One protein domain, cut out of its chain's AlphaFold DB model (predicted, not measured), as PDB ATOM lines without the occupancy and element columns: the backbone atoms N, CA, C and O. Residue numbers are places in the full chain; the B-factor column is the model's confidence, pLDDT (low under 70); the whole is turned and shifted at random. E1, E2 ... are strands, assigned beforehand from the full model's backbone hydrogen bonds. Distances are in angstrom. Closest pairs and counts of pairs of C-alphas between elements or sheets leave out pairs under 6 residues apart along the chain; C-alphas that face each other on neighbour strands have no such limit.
ATOM      1  N   CYS A  46       3.616   4.819  80.449       97.50
ATOM      2  CA  CYS A  46       3.808   4.112  79.182       97.50
ATOM      3  C   CYS A  46       3.390   5.009  78.008       97.50
ATOM      4  O   CYS A  46       2.341   5.652  78.080       97.50
ATOM      5  N   ASP A  47       4.186   5.067  76.947       96.75
ATOM      6  CA  ASP A  47       3.902   5.864  75.747       96.75
ATOM      7  C   ASP A  47       4.456   5.177  74.490       96.75
ATOM      8  O   ASP A  47       5.114   4.140  74.589       96.75
ATOM      9  N   LEU A  48       4.189   5.756  73.324       95.44
ATOM     10  CA  LEU A  48       4.687   5.315  72.025       95.44
ATOM     11  C   LEU A  48       5.914   6.125  71.611       95.44
ATOM     12  O   LEU A  48       5.925   7.356  71.707       95.44
ATOM     13  N   ASP A  49       6.958   5.450  71.147       93.56
ATOM     14  CA  ASP A  49       8.099   6.110  70.522       93.56
ATOM     15  C   ASP A  49       7.830   6.435  69.036       93.56
ATOM     16  O   ASP A  49       6.748   6.199  68.494       93.56
ATOM     17  N   ALA A  50       8.826   6.996  68.345       90.88
ATOM     18  CA  ALA A  50       8.705   7.310  66.918       90.88
ATOM     19  C   ALA A  50       8.609   6.059  66.019       90.88
ATOM     20  O   ALA A  50       8.232   6.175  64.847       90.88
ATOM     21  N   ALA A  51       8.980   4.890  66.549       91.44
ATOM     22  CA  ALA A  51       8.873   3.584  65.916       91.44
ATOM     23  C   ALA A  51       7.519   2.901  66.195       91.44
ATOM     24  O   ALA A  51       7.277   1.859  65.595       91.44
ATOM     25  N   GLY A  52       6.635   3.510  67.000       92.31
ATOM     26  CA  GLY A  52       5.352   2.926  67.396       92.31
ATOM     27  C   GLY A  52       5.491   1.851  68.478       92.31
ATOM     28  O   GLY A  52       4.507   1.193  68.810       92.31
ATOM     29  N   ASP A  53       6.688   1.681  69.036       93.81
ATOM     30  CA  ASP A  53       6.957   0.742  70.113       93.81
ATOM     31  C   ASP A  53       6.662   1.394  71.470       93.81
ATOM     32  O   ASP A  53       6.825   2.600  71.677       93.81
ATOM     33  N   THR A  54       6.215   0.583  72.428       95.69
ATOM     34  CA  THR A  54       5.911   1.066  73.777       95.69
ATOM     35  C   THR A  54       7.184   1.265  74.595       95.69
ATOM     36  O   THR A  54       8.021   0.362  74.656       95.69
ATOM     37  N   TYR A  55       7.287   2.379  75.316       95.44
ATOM     38  CA  TYR A  55       8.383   2.641  76.249       95.44
ATOM     39  C   TYR A  55       7.910   3.408  77.490       95.44
ATOM     40  O   TYR A  55       6.892   4.101  77.477       95.44
ATOM     41  N   CYS A  56       8.673   3.308  78.580       96.50
ATOM     42  CA  CYS A  56       8.412   4.080  79.791       96.50
ATOM     43  C   CYS A  56       9.074   5.459  79.726       96.50
ATOM     44  O   CYS A  56      10.294   5.564  79.576       96.50
ATOM     45  N   ARG A  57       8.293   6.519  79.942       95.44
ATOM     46  CA  ARG A  57       8.757   7.911  79.984       95.44
ATOM     47  C   ARG A  57       8.541   8.567  81.342       95.44
ATOM     48  O   ARG A  57       7.669   8.188  82.125       95.44
ATOM     49  N   ALA A  58       9.332   9.604  81.600       95.94
ATOM     50  CA  ALA A  58       9.120  10.493  82.734       95.94
ATOM     51  C   ALA A  58       7.842  11.328  82.554       95.94
ATOM     52  O   ALA A  58       7.401  11.608  81.433       95.94
ATOM     53  N   VAL A  59       7.276  11.755  83.681       96.75
ATOM     54  CA  VAL A  59       6.154  12.695  83.751       96.75
ATOM     55  C   VAL A  59       6.649  13.937  84.487       96.75
ATOM     56  O   VAL A  59       6.948  13.879  85.677       96.75
ATOM     57  N   THR A  60       6.784  15.048  83.769       94.88
ATOM     58  CA  THR A  60       7.233  16.345  84.298       94.88
ATOM     59  C   THR A  60       6.057  17.228  84.713       94.88
ATOM     60  O   THR A  60       6.196  18.023  85.641       94.88
ATOM     61  N   SER A  61       4.890  17.025  84.095       93.38
ATOM     62  CA  SER A  61       3.629  17.697  84.426       93.38
ATOM     63  C   SER A  61       2.474  16.696  84.453       93.38
ATOM     64  O   SER A  61       2.497  15.681  83.769       93.38
ATOM     65  N   GLN A  62       1.444  16.978  85.248       94.44
ATOM     66  CA  GLN A  62       0.268  16.111  85.410       94.44
ATOM     67  C   GLN A  62      -0.862  16.493  84.437       94.44
ATOM     68  O   GLN A  62      -2.022  16.561  84.840       94.44
ATOM     69  N   GLY A  63      -0.524  16.800  83.179       94.31
ATOM     70  CA  GLY A  63      -1.497  17.205  82.165       94.31
ATOM     71  C   GLY A  63      -2.473  16.079  81.812       94.31
ATOM     72  O   GLY A  63      -2.061  14.936  81.616       94.31
ATOM     73  N   THR A  64      -3.755  16.406  81.726       94.19
ATOM     74  CA  THR A  64      -4.862  15.528  81.322       94.19
ATOM     75  C   THR A  64      -5.528  16.057  80.048       94.19
ATOM     76  O   THR A  64      -5.070  17.058  79.497       94.19
ATOM     77  N   SER A  65      -6.632  15.434  79.620       89.19
ATOM     78  CA  SER A  65      -7.521  15.961  78.573       89.19
ATOM     79  C   SER A  65      -7.717  17.465  78.760       89.19
ATOM     80  O   SER A  65      -7.989  17.919  79.876       89.19
ATOM     81  N   ASN A  66      -7.534  18.224  77.680       83.31
ATOM     82  CA  ASN A  66      -7.596  19.690  77.623       83.31
ATOM     83  C   ASN A  66      -6.388  20.473  78.182       83.31
ATOM     84  O   ASN A  66      -6.430  21.702  78.275       83.31
ATOM     85  N   ASN A  67      -5.285  19.819  78.547       93.06
ATOM     86  CA  ASN A  67      -4.032  20.528  78.810       93.06
ATOM     87  C   ASN A  67      -3.154  20.554  77.559       93.06
ATOM     88  O   ASN A  67      -2.836  19.505  77.001       93.06
ATOM     89  N   HIS A  68      -2.714  21.752  77.161       92.62
ATOM     90  CA  HIS A  68      -1.692  21.890  76.131       92.62
ATOM     91  C   HIS A  68      -0.378  21.254  76.576       92.62
ATOM     92  O   HIS A  68       0.033  21.361  77.736       92.62
ATOM     93  N   CYS A  69       0.309  20.647  75.622       94.44
ATOM     94  CA  CYS A  69       1.606  20.036  75.825       94.44
ATOM     95  C   CYS A  69       2.544  20.406  74.675       94.44
ATOM     96  O   CYS A  69       2.136  20.599  73.536       94.44
ATOM     97  N   SER A  70       3.830  20.528  74.992       93.44
ATOM     98  CA  SER A  70       4.906  20.696  74.007       93.44
ATOM     99  C   SER A  70       5.800  19.460  73.909       93.44
ATOM    100  O   SER A  70       6.596  19.336  72.984       93.44
ATOM    101  N   THR A  71       5.689  18.548  74.880       93.88
ATOM    102  CA  THR A  71       6.411  17.275  74.921       93.88
ATOM    103  C   THR A  71       5.526  16.211  75.558       93.88
ATOM    104  O   THR A  71       4.699  16.529  76.417       93.88
ATOM    105  N   ALA A  72       5.758  14.942  75.214       92.81
ATOM    106  CA  ALA A  72       5.067  13.807  75.828       92.81
ATOM    107  C   ALA A  72       5.178  13.810  77.363       92.81
ATOM    108  O   ALA A  72       4.207  13.525  78.056       92.81
ATOM    109  N   THR A  73       6.323  14.231  77.920       95.94
ATOM    110  CA  THR A  73       6.538  14.250  79.379       95.94
ATOM    111  C   THR A  73       5.596  15.187  80.141       95.94
ATOM    112  O   THR A  73       5.432  15.018  81.346       95.94
ATOM    113  N   ALA A  74       4.953  16.146  79.466       96.94
ATOM    114  CA  ALA A  74       4.000  17.056  80.097       96.94
ATOM    115  C   ALA A  74       2.644  16.395  80.420       96.94
ATOM    116  O   ALA A  74       1.835  16.974  81.151       96.94
ATOM    117  N   CYS A  75       2.391  15.204  79.880       97.50
ATOM    118  CA  CYS A  75       1.148  14.478  80.075       97.50
ATOM    119  C   CYS A  75       1.293  13.423  81.173       97.50
ATOM    120  O   CYS A  75       2.315  12.732  81.272       97.50
ATOM    121  N   LYS A  76       0.240  13.287  81.978       96.88
ATOM    122  CA  LYS A  76       0.111  12.297  83.047       96.88
ATOM    123  C   LYS A  76       0.215  10.856  82.508       96.88
ATOM    124  O   LYS A  76       0.093  10.623  81.306       96.88
ATOM    125  N   ASP A  77       0.442   9.881  83.388       96.12
ATOM    126  CA  ASP A  77       0.223   8.465  83.076       96.12
ATOM    127  C   ASP A  77      -1.186   8.223  82.507       96.12
ATOM    128  O   ASP A  77      -2.175   8.801  82.958       96.12
ATOM    129  N   GLY A  78      -1.270   7.398  81.466       96.62
ATOM    130  CA  GLY A  78      -2.494   7.164  80.694       96.62
ATOM    131  C   GLY A  78      -2.719   8.147  79.543       96.62
ATOM    132  O   GLY A  78      -3.654   7.946  78.770       96.62
ATOM    133  N   TYR A  79      -1.883   9.181  79.412       97.62
ATOM    134  CA  TYR A  79      -2.019  10.226  78.399       97.62
ATOM    135  C   TYR A  79      -0.766  10.336  77.527       97.62
ATOM    136  O   TYR A  79       0.346  10.051  77.974       97.62
ATOM    137  N   THR A  80      -0.936  10.819  76.304       97.38
ATOM    138  CA  THR A  80       0.151  11.167  75.384       97.38
ATOM    139  C   THR A  80      -0.092  12.535  74.761       97.38
ATOM    140  O   THR A  80      -1.217  13.036  74.753       97.38
ATOM    141  N   CYS A  81       0.973  13.180  74.299       96.50
ATOM    142  CA  CYS A  81       0.901  14.514  73.716       96.50
ATOM    143  C   CYS A  81       0.622  14.399  72.217       96.50
ATOM    144  O   CYS A  81       1.532  14.100  71.444       96.50
ATOM    145  N   VAL A  82      -0.630  14.621  71.816       93.81
ATOM    146  CA  VAL A  82      -1.082  14.460  70.427       93.81
ATOM    147  C   VAL A  82      -1.251  15.831  69.796       93.81
ATOM    148  O   VAL A  82      -1.940  16.685  70.347       93.81
ATOM    149  N   GLY A  83      -0.592  16.046  68.659       89.62
ATOM    150  CA  GLY A  83      -0.782  17.236  67.833       89.62
ATOM    151  C   GLY A  83      -1.881  17.028  66.796       89.62
ATOM    152  O   GLY A  83      -2.017  15.935  66.255       89.62
ATOM    153  N   ASP A  84      -2.589  18.101  66.459       76.38
ATOM    154  CA  ASP A  84      -3.631  18.131  65.420       76.38
ATOM    155  C   ASP A  84      -3.086  18.112  63.971       76.38
ATOM    156  O   ASP A  84      -3.834  18.209  62.999       76.38
ATOM    157  N   GLY A  85      -1.760  18.048  63.808       72.69
ATOM    158  CA  GLY A  85      -1.074  18.043  62.515       72.69
ATOM    159  C   GLY A  85      -1.086  19.373  61.747       72.69
ATOM    160  O   GLY A  85      -0.484  19.433  60.673       72.69
ATOM    161  N   THR A  86      -1.716  20.438  62.259       69.81
ATOM    162  CA  THR A  86      -1.922  21.691  61.505       69.81
ATOM    163  C   THR A  86      -1.453  22.952  62.231       69.81
ATOM    164  O   THR A  86      -0.912  23.845  61.573       69.81
ATOM    165  N   THR A  87      -1.577  23.040  63.559       67.19
ATOM    166  CA  THR A  87      -1.344  24.296  64.303       67.19
ATOM    167  C   THR A  87      -0.183  24.254  65.304       67.19
ATOM    168  O   THR A  87       0.089  25.251  65.971       67.19
ATOM    169  N   ASN A  88       0.557  23.140  65.391       64.25
ATOM    170  CA  ASN A  88       1.582  22.866  66.423       64.25
ATOM    171  C   ASN A  88       1.062  22.903  67.870       64.25
ATOM    172  O   ASN A  88       1.860  22.828  68.807       64.25
ATOM    173  N   ALA A  89      -0.245  23.004  68.080       83.69
ATOM    174  CA  ALA A  89      -0.812  22.871  69.400       83.69
ATOM    175  C   ALA A  89      -1.155  21.408  69.638       83.69
ATOM    176  O   ALA A  89      -2.064  20.840  69.038       83.69
ATOM    177  N   ALA A  90      -0.368  20.792  70.512       92.06
ATOM    178  CA  ALA A  90      -0.649  19.463  70.999       92.06
ATOM    179  C   ALA A  90      -1.387  19.538  72.333       92.06
ATOM    180  O   ALA A  90      -1.195  20.468  73.131       92.06
ATOM    181  N   VAL A  91      -2.237  18.549  72.569       93.75
ATOM    182  CA  VAL A  91      -2.994  18.382  73.807       93.75
ATOM    183  C   VAL A  91      -2.752  16.991  74.374       93.75
ATOM    184  O   VAL A  91      -2.510  16.022  73.649       93.75
ATOM    185  N   CYS A  92      -2.782  16.891  75.698       96.62
ATOM    186  CA  CYS A  92      -2.695  15.604  76.366       96.62
ATOM    187  C   CYS A  92      -3.979  14.811  76.119       96.62
ATOM    188  O   CYS A  92      -5.030  15.151  76.656       96.62
ATOM    189  N   SER A  93      -3.879  13.730  75.352       96.50
ATOM    190  CA  SER A  93      -4.997  12.858  74.984       96.50
ATOM    191  C   SER A  93      -4.854  11.506  75.666       96.50
ATOM    192  O   SER A  93      -3.743  11.000  75.832       96.50
ATOM    193  N   ARG A  94      -5.967  10.935  76.123       97.69
ATOM    194  CA  ARG A  94      -5.967   9.689  76.900       97.69
ATOM    195  C   ARG A  94      -5.929   8.486  75.969       97.69
ATOM    196  O   ARG A  94      -6.765   8.417  75.083       97.69
ATOM    197  N   PHE A  95      -5.056   7.513  76.209       98.19
ATOM    198  CA  PHE A  95      -5.109   6.242  75.476       98.19
ATOM    199  C   PHE A  95      -6.394   5.461  75.773       98.19
ATOM    200  O   PHE A  95      -6.875   5.446  76.911       98.19
ATOM    201  N   CYS A  96      -6.910   4.762  74.766       98.50
ATOM    202  CA  CYS A  96      -8.111   3.944  74.882       98.50
ATOM    203  C   CYS A  96      -8.085   2.738  73.936       98.50
ATOM    204  O   CYS A  96      -7.307   2.673  72.986       98.50
ATOM    205  N   THR A  97      -8.946   1.767  74.232       98.00
ATOM    206  CA  THR A  97      -9.234   0.599  73.385       98.00
ATOM    207  C   THR A  97     -10.712   0.495  73.014       98.00
ATOM    208  O   THR A  97     -11.072  -0.211  72.076       98.00
ATOM    209  N   GLN A  98     -11.574   1.187  73.757       97.69
ATOM    210  CA  GLN A  98     -13.021   1.222  73.578       97.69
ATOM    211  C   GLN A  98     -13.587   2.513  74.184       97.69
ATOM    212  O   GLN A  98     -12.980   3.110  75.074       97.69
ATOM    213  N   ASP A  99     -14.785   2.918  73.755       97.62
ATOM    214  CA  ASP A  99     -15.429   4.166  74.197       97.62
ATOM    215  C   ASP A  99     -15.591   4.267  75.724       97.62
ATOM    216  O   ASP A  99     -15.510   5.353  76.290       97.62
ATOM    217  N   THR A 100     -15.765   3.141  76.424       96.88
ATOM    218  CA  THR A 100     -15.907   3.124  77.891       96.88
ATOM    219  C   THR A 100     -14.614   3.437  78.645       96.88
ATOM    220  O   THR A 100     -14.660   3.644  79.857       96.88
ATOM    221  N   ASP A 101     -13.467   3.463  77.963       97.50
ATOM    222  CA  ASP A 101     -12.198   3.899  78.553       97.50
ATOM    223  C   ASP A 101     -12.123   5.435  78.646       97.50
ATOM    224  O   ASP A 101     -11.341   5.978  79.437       97.50
ATOM    225  N   CYS A 102     -12.954   6.133  77.866       97.62
ATOM    226  CA  CYS A 102     -13.033   7.584  77.806       97.62
ATOM    227  C   CYS A 102     -13.950   8.148  78.895       97.62
ATOM    228  O   CYS A 102     -14.896   7.510  79.361       97.62
ATOM    229  N   THR A 103     -13.622   9.350  79.368       95.38
ATOM    230  CA  THR A 103     -14.306   9.980  80.502       95.38
ATOM    231  C   THR A 103     -14.978  11.272  80.095       95.38
ATOM    232  O   THR A 103     -14.331  12.168  79.562       95.38
ATOM    233  N   GLY A 104     -16.244  11.404  80.485       96.00
ATOM    234  CA  GLY A 104     -17.059  12.582  80.225       96.00
ATOM    235  C   GLY A 104     -18.073  12.339  79.112       96.00
ATOM    236  O   GLY A 104     -17.861  11.537  78.201       96.00
ATOM    237  N   THR A 105     -19.213  13.017  79.218       97.12
ATOM    238  CA  THR A 105     -20.307  12.899  78.254       97.12
ATOM    239  C   THR A 105     -19.834  13.333  76.872       97.12
ATOM    240  O   THR A 105     -19.330  14.440  76.719       97.12
ATOM    241  N   GLY A 106     -20.026  12.472  75.872       96.31
ATOM    242  CA  GLY A 106     -19.647  12.765  74.491       96.31
ATOM    243  C   GLY A 106     -18.217  12.393  74.118       96.31
ATOM    244  O   GLY A 106     -17.924  12.423  72.936       96.31
ATOM    245  N   SER A 107     -17.356  11.985  75.057       97.75
ATOM    246  CA  SER A 107     -16.041  11.435  74.688       97.75
ATOM    247  C   SER A 107     -16.162  10.018  74.121       97.75
ATOM    248  O   SER A 107     -16.963   9.218  74.617       97.75
ATOM    249  N   ARG A 108     -15.371   9.702  73.089       98.12
ATOM    250  CA  ARG A 108     -15.288   8.373  72.460       98.12
ATOM    251  C   ARG A 108     -13.845   8.030  72.088       98.12
ATOM    252  O   ARG A 108     -13.000   8.915  72.017       98.12
ATOM    253  N   CYS A 109     -13.558   6.750  71.877       98.12
ATOM    254  CA  CYS A 109     -12.241   6.257  71.482       98.12
ATOM    255  C   CYS A 109     -12.143   6.227  69.954       98.12
ATOM    256  O   CYS A 109     -12.471   5.218  69.331       98.12
ATOM    257  N   VAL A 110     -11.794   7.363  69.351       96.31
ATOM    258  CA  VAL A 110     -11.978   7.582  67.903       96.31
ATOM    259  C   VAL A 110     -10.744   8.115  67.184       96.31
ATOM    260  O   VAL A 110     -10.687   8.022  65.960       96.31
ATOM    261  N   ASP A 111      -9.751   8.626  67.911       94.44
ATOM    262  CA  ASP A 111      -8.580   9.246  67.300       94.44
ATOM    263  C   ASP A 111      -7.439   8.238  67.193       94.44
ATOM    264  O   ASP A 111      -6.765   7.908  68.172       94.44
ATOM    265  N   ASP A 112      -7.226   7.729  65.984       96.25
ATOM    266  CA  ASP A 112      -6.193   6.737  65.717       96.25
ATOM    267  C   ASP A 112      -4.809   7.381  65.587       96.25
ATOM    268  O   ASP A 112      -4.533   8.195  64.701       96.25
ATOM    269  N   LEU A 113      -3.883   6.929  66.429       94.94
ATOM    270  CA  LEU A 113      -2.463   7.190  66.265       94.94
ATOM    271  C   LEU A 113      -1.925   6.207  65.234       94.94
ATOM    272  O   LEU A 113      -1.924   4.990  65.447       94.94
ATOM    273  N   THR A 114      -1.475   6.737  64.101       95.19
ATOM    274  CA  THR A 114      -0.994   5.922  62.987       95.19
ATOM    275  C   THR A 114       0.490   6.107  62.739       95.19
ATOM    276  O   THR A 114       1.051   7.195  62.869       95.19
ATOM    277  N   GLN A 115       1.127   5.024  62.321       92.44
ATOM    278  CA  GLN A 115       2.511   5.017  61.902       92.44
ATOM    279  C   GLN A 115       2.648   4.131  60.667       92.44
ATOM    280  O   GLN A 115       2.187   2.992  60.651       92.44
ATOM    281  N   ASN A 116       3.234   4.661  59.592       92.62
ATOM    282  CA  ASN A 116       3.291   3.976  58.294       92.62
ATOM    283  C   ASN A 116       1.907   3.481  57.810       92.62
ATOM    284  O   ASN A 116       1.802   2.418  57.202       92.62
ATOM    285  N   ASN A 117       0.851   4.265  58.075       92.38
ATOM    286  CA  ASN A 117      -0.557   3.938  57.798       92.38
ATOM    287  C   ASN A 117      -1.107   2.713  58.555       92.38
ATOM    288  O   ASN A 117      -2.109   2.132  58.139       92.38
ATOM    289  N   VAL A 118      -0.468   2.316  59.655       93.94
ATOM    290  CA  VAL A 118      -0.959   1.284  60.573       93.94
ATOM    291  C   VAL A 118      -1.370   1.958  61.873       93.94
ATOM    292  O   VAL A 118      -0.608   2.758  62.411       93.94
ATOM    293  N   VAL A 119      -2.567   1.650  62.373       96.19
ATOM    294  CA  VAL A 119      -3.014   2.104  63.697       96.19
ATOM    295  C   VAL A 119      -2.177   1.389  64.755       96.19
ATOM    296  O   VAL A 119      -2.180   0.159  64.815       96.19
ATOM    297  N   VAL A 120      -1.446   2.155  65.562       96.56
ATOM    298  CA  VAL A 120      -0.592   1.639  66.647       96.56
ATOM    299  C   VAL A 120      -1.230   1.823  68.025       96.56
ATOM    300  O   VAL A 120      -0.957   1.048  68.937       96.56
ATOM    301  N   ALA A 121      -2.119   2.806  68.171       97.12
ATOM    302  CA  ALA A 121      -2.988   3.001  69.329       97.12
ATOM    303  C   ALA A 121      -4.145   3.938  68.955       97.12
ATOM    304  O   ALA A 121      -4.103   4.570  67.902       97.12
ATOM    305  N   SER A 122      -5.117   4.083  69.851       97.94
ATOM    306  CA  SER A 122      -6.171   5.092  69.738       97.94
ATOM    307  C   SER A 122      -6.218   5.943  71.008       97.94
ATOM    308  O   SER A 122      -5.805   5.502  72.092       97.94
ATOM    309  N   VAL A 123      -6.698   7.177  70.877       97.69
ATOM    310  CA  VAL A 123      -6.923   8.099  71.989       97.69
ATOM    311  C   VAL A 123      -8.372   8.580  72.037       97.69
ATOM    312  O   VAL A 123      -9.128   8.503  71.067       97.69
ATOM    313  N   CYS A 124      -8.779   9.000  73.229       98.12
ATOM    314  CA  CYS A 124     -10.098   9.546  73.479       98.12
ATOM    315  C   CYS A 124     -10.223  10.956  72.918       98.12
ATOM    316  O   CYS A 124      -9.377  11.800  73.228       98.12
ATOM    317  N   SER A 125     -11.356  11.224  72.275       97.00
ATOM    318  CA  SER A 125     -11.823  12.580  72.022       97.00
ATOM    319  C   SER A 125     -12.115  13.312  73.339       97.00
ATOM    320  O   SER A 125     -12.361  12.697  74.392       97.00
TER     321      SER A 125
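This is residues 46 to 125 of the 223 residues of an uncharacterized protein of Kofleriaceae bacterium (UniProt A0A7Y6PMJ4). Three antiparallel hairpins follow one another: E3 and E4 near the middle, E5 and E6 joined to them at a point between E4 and E6, and E1 and E2 as a small separate sheet beside E3. Long loops, residues 58 to 78 and 97 to 108, link the hairpins. The 80 printed residues hold no named helix and six named strands, E1 to E6 along the chain; the larger sheet, strongly twisted, has the order E3, E4, E6, E5. The class is all strand, with 33 of the 80 residues in named elements. The whole is compact, with a radius of gyration of the C-alphas of 11.9 A and spans of 29 by 29 by 26 A.

E1, residues 46 to 48, begins at C-alpha 46 (3.808, 4.112, 79.182), and E2 is residues 54 to 57. E3 is residues 79 to 83, 12.7 A, and E4 residues 90 to 96, 17.7 A. E5 is residues 109 to 115, 17.6 A. E6, residues 118 to 124, 17.8 A, ends at C-alpha 124 (-10.098, 9.546, 73.479).

E3 and E4 are a hairpin, with N 82 and O 91 3.0 A apart, within hydrogen-bond range. Residues 68 to 69 pair antiparallel with residues 90 to 91 of E4. E4 and E6 meet only at a point, where C-alphas 95 and 123 face each other at 4.3 A. E5 and E6 are a hairpin, with N 113 and O 121 at 2.8 A. E1 and E2 are a hairpin, with N 47 and O 55 at 2.9 A. The closest C-alphas of E1 and E3, those of Asp 47 and Thr 80, are 6.5 A apart. E2 and E4 are apart.

The C-alphas farthest apart, of Ala 51 and Thr 105, are separated by 33.0 A. The printed part has no cut. The links E2 to E3 and E4 to E5 are long. The mean pLDDT of the printed part is 93.6; residues 86 to 88 are under 70.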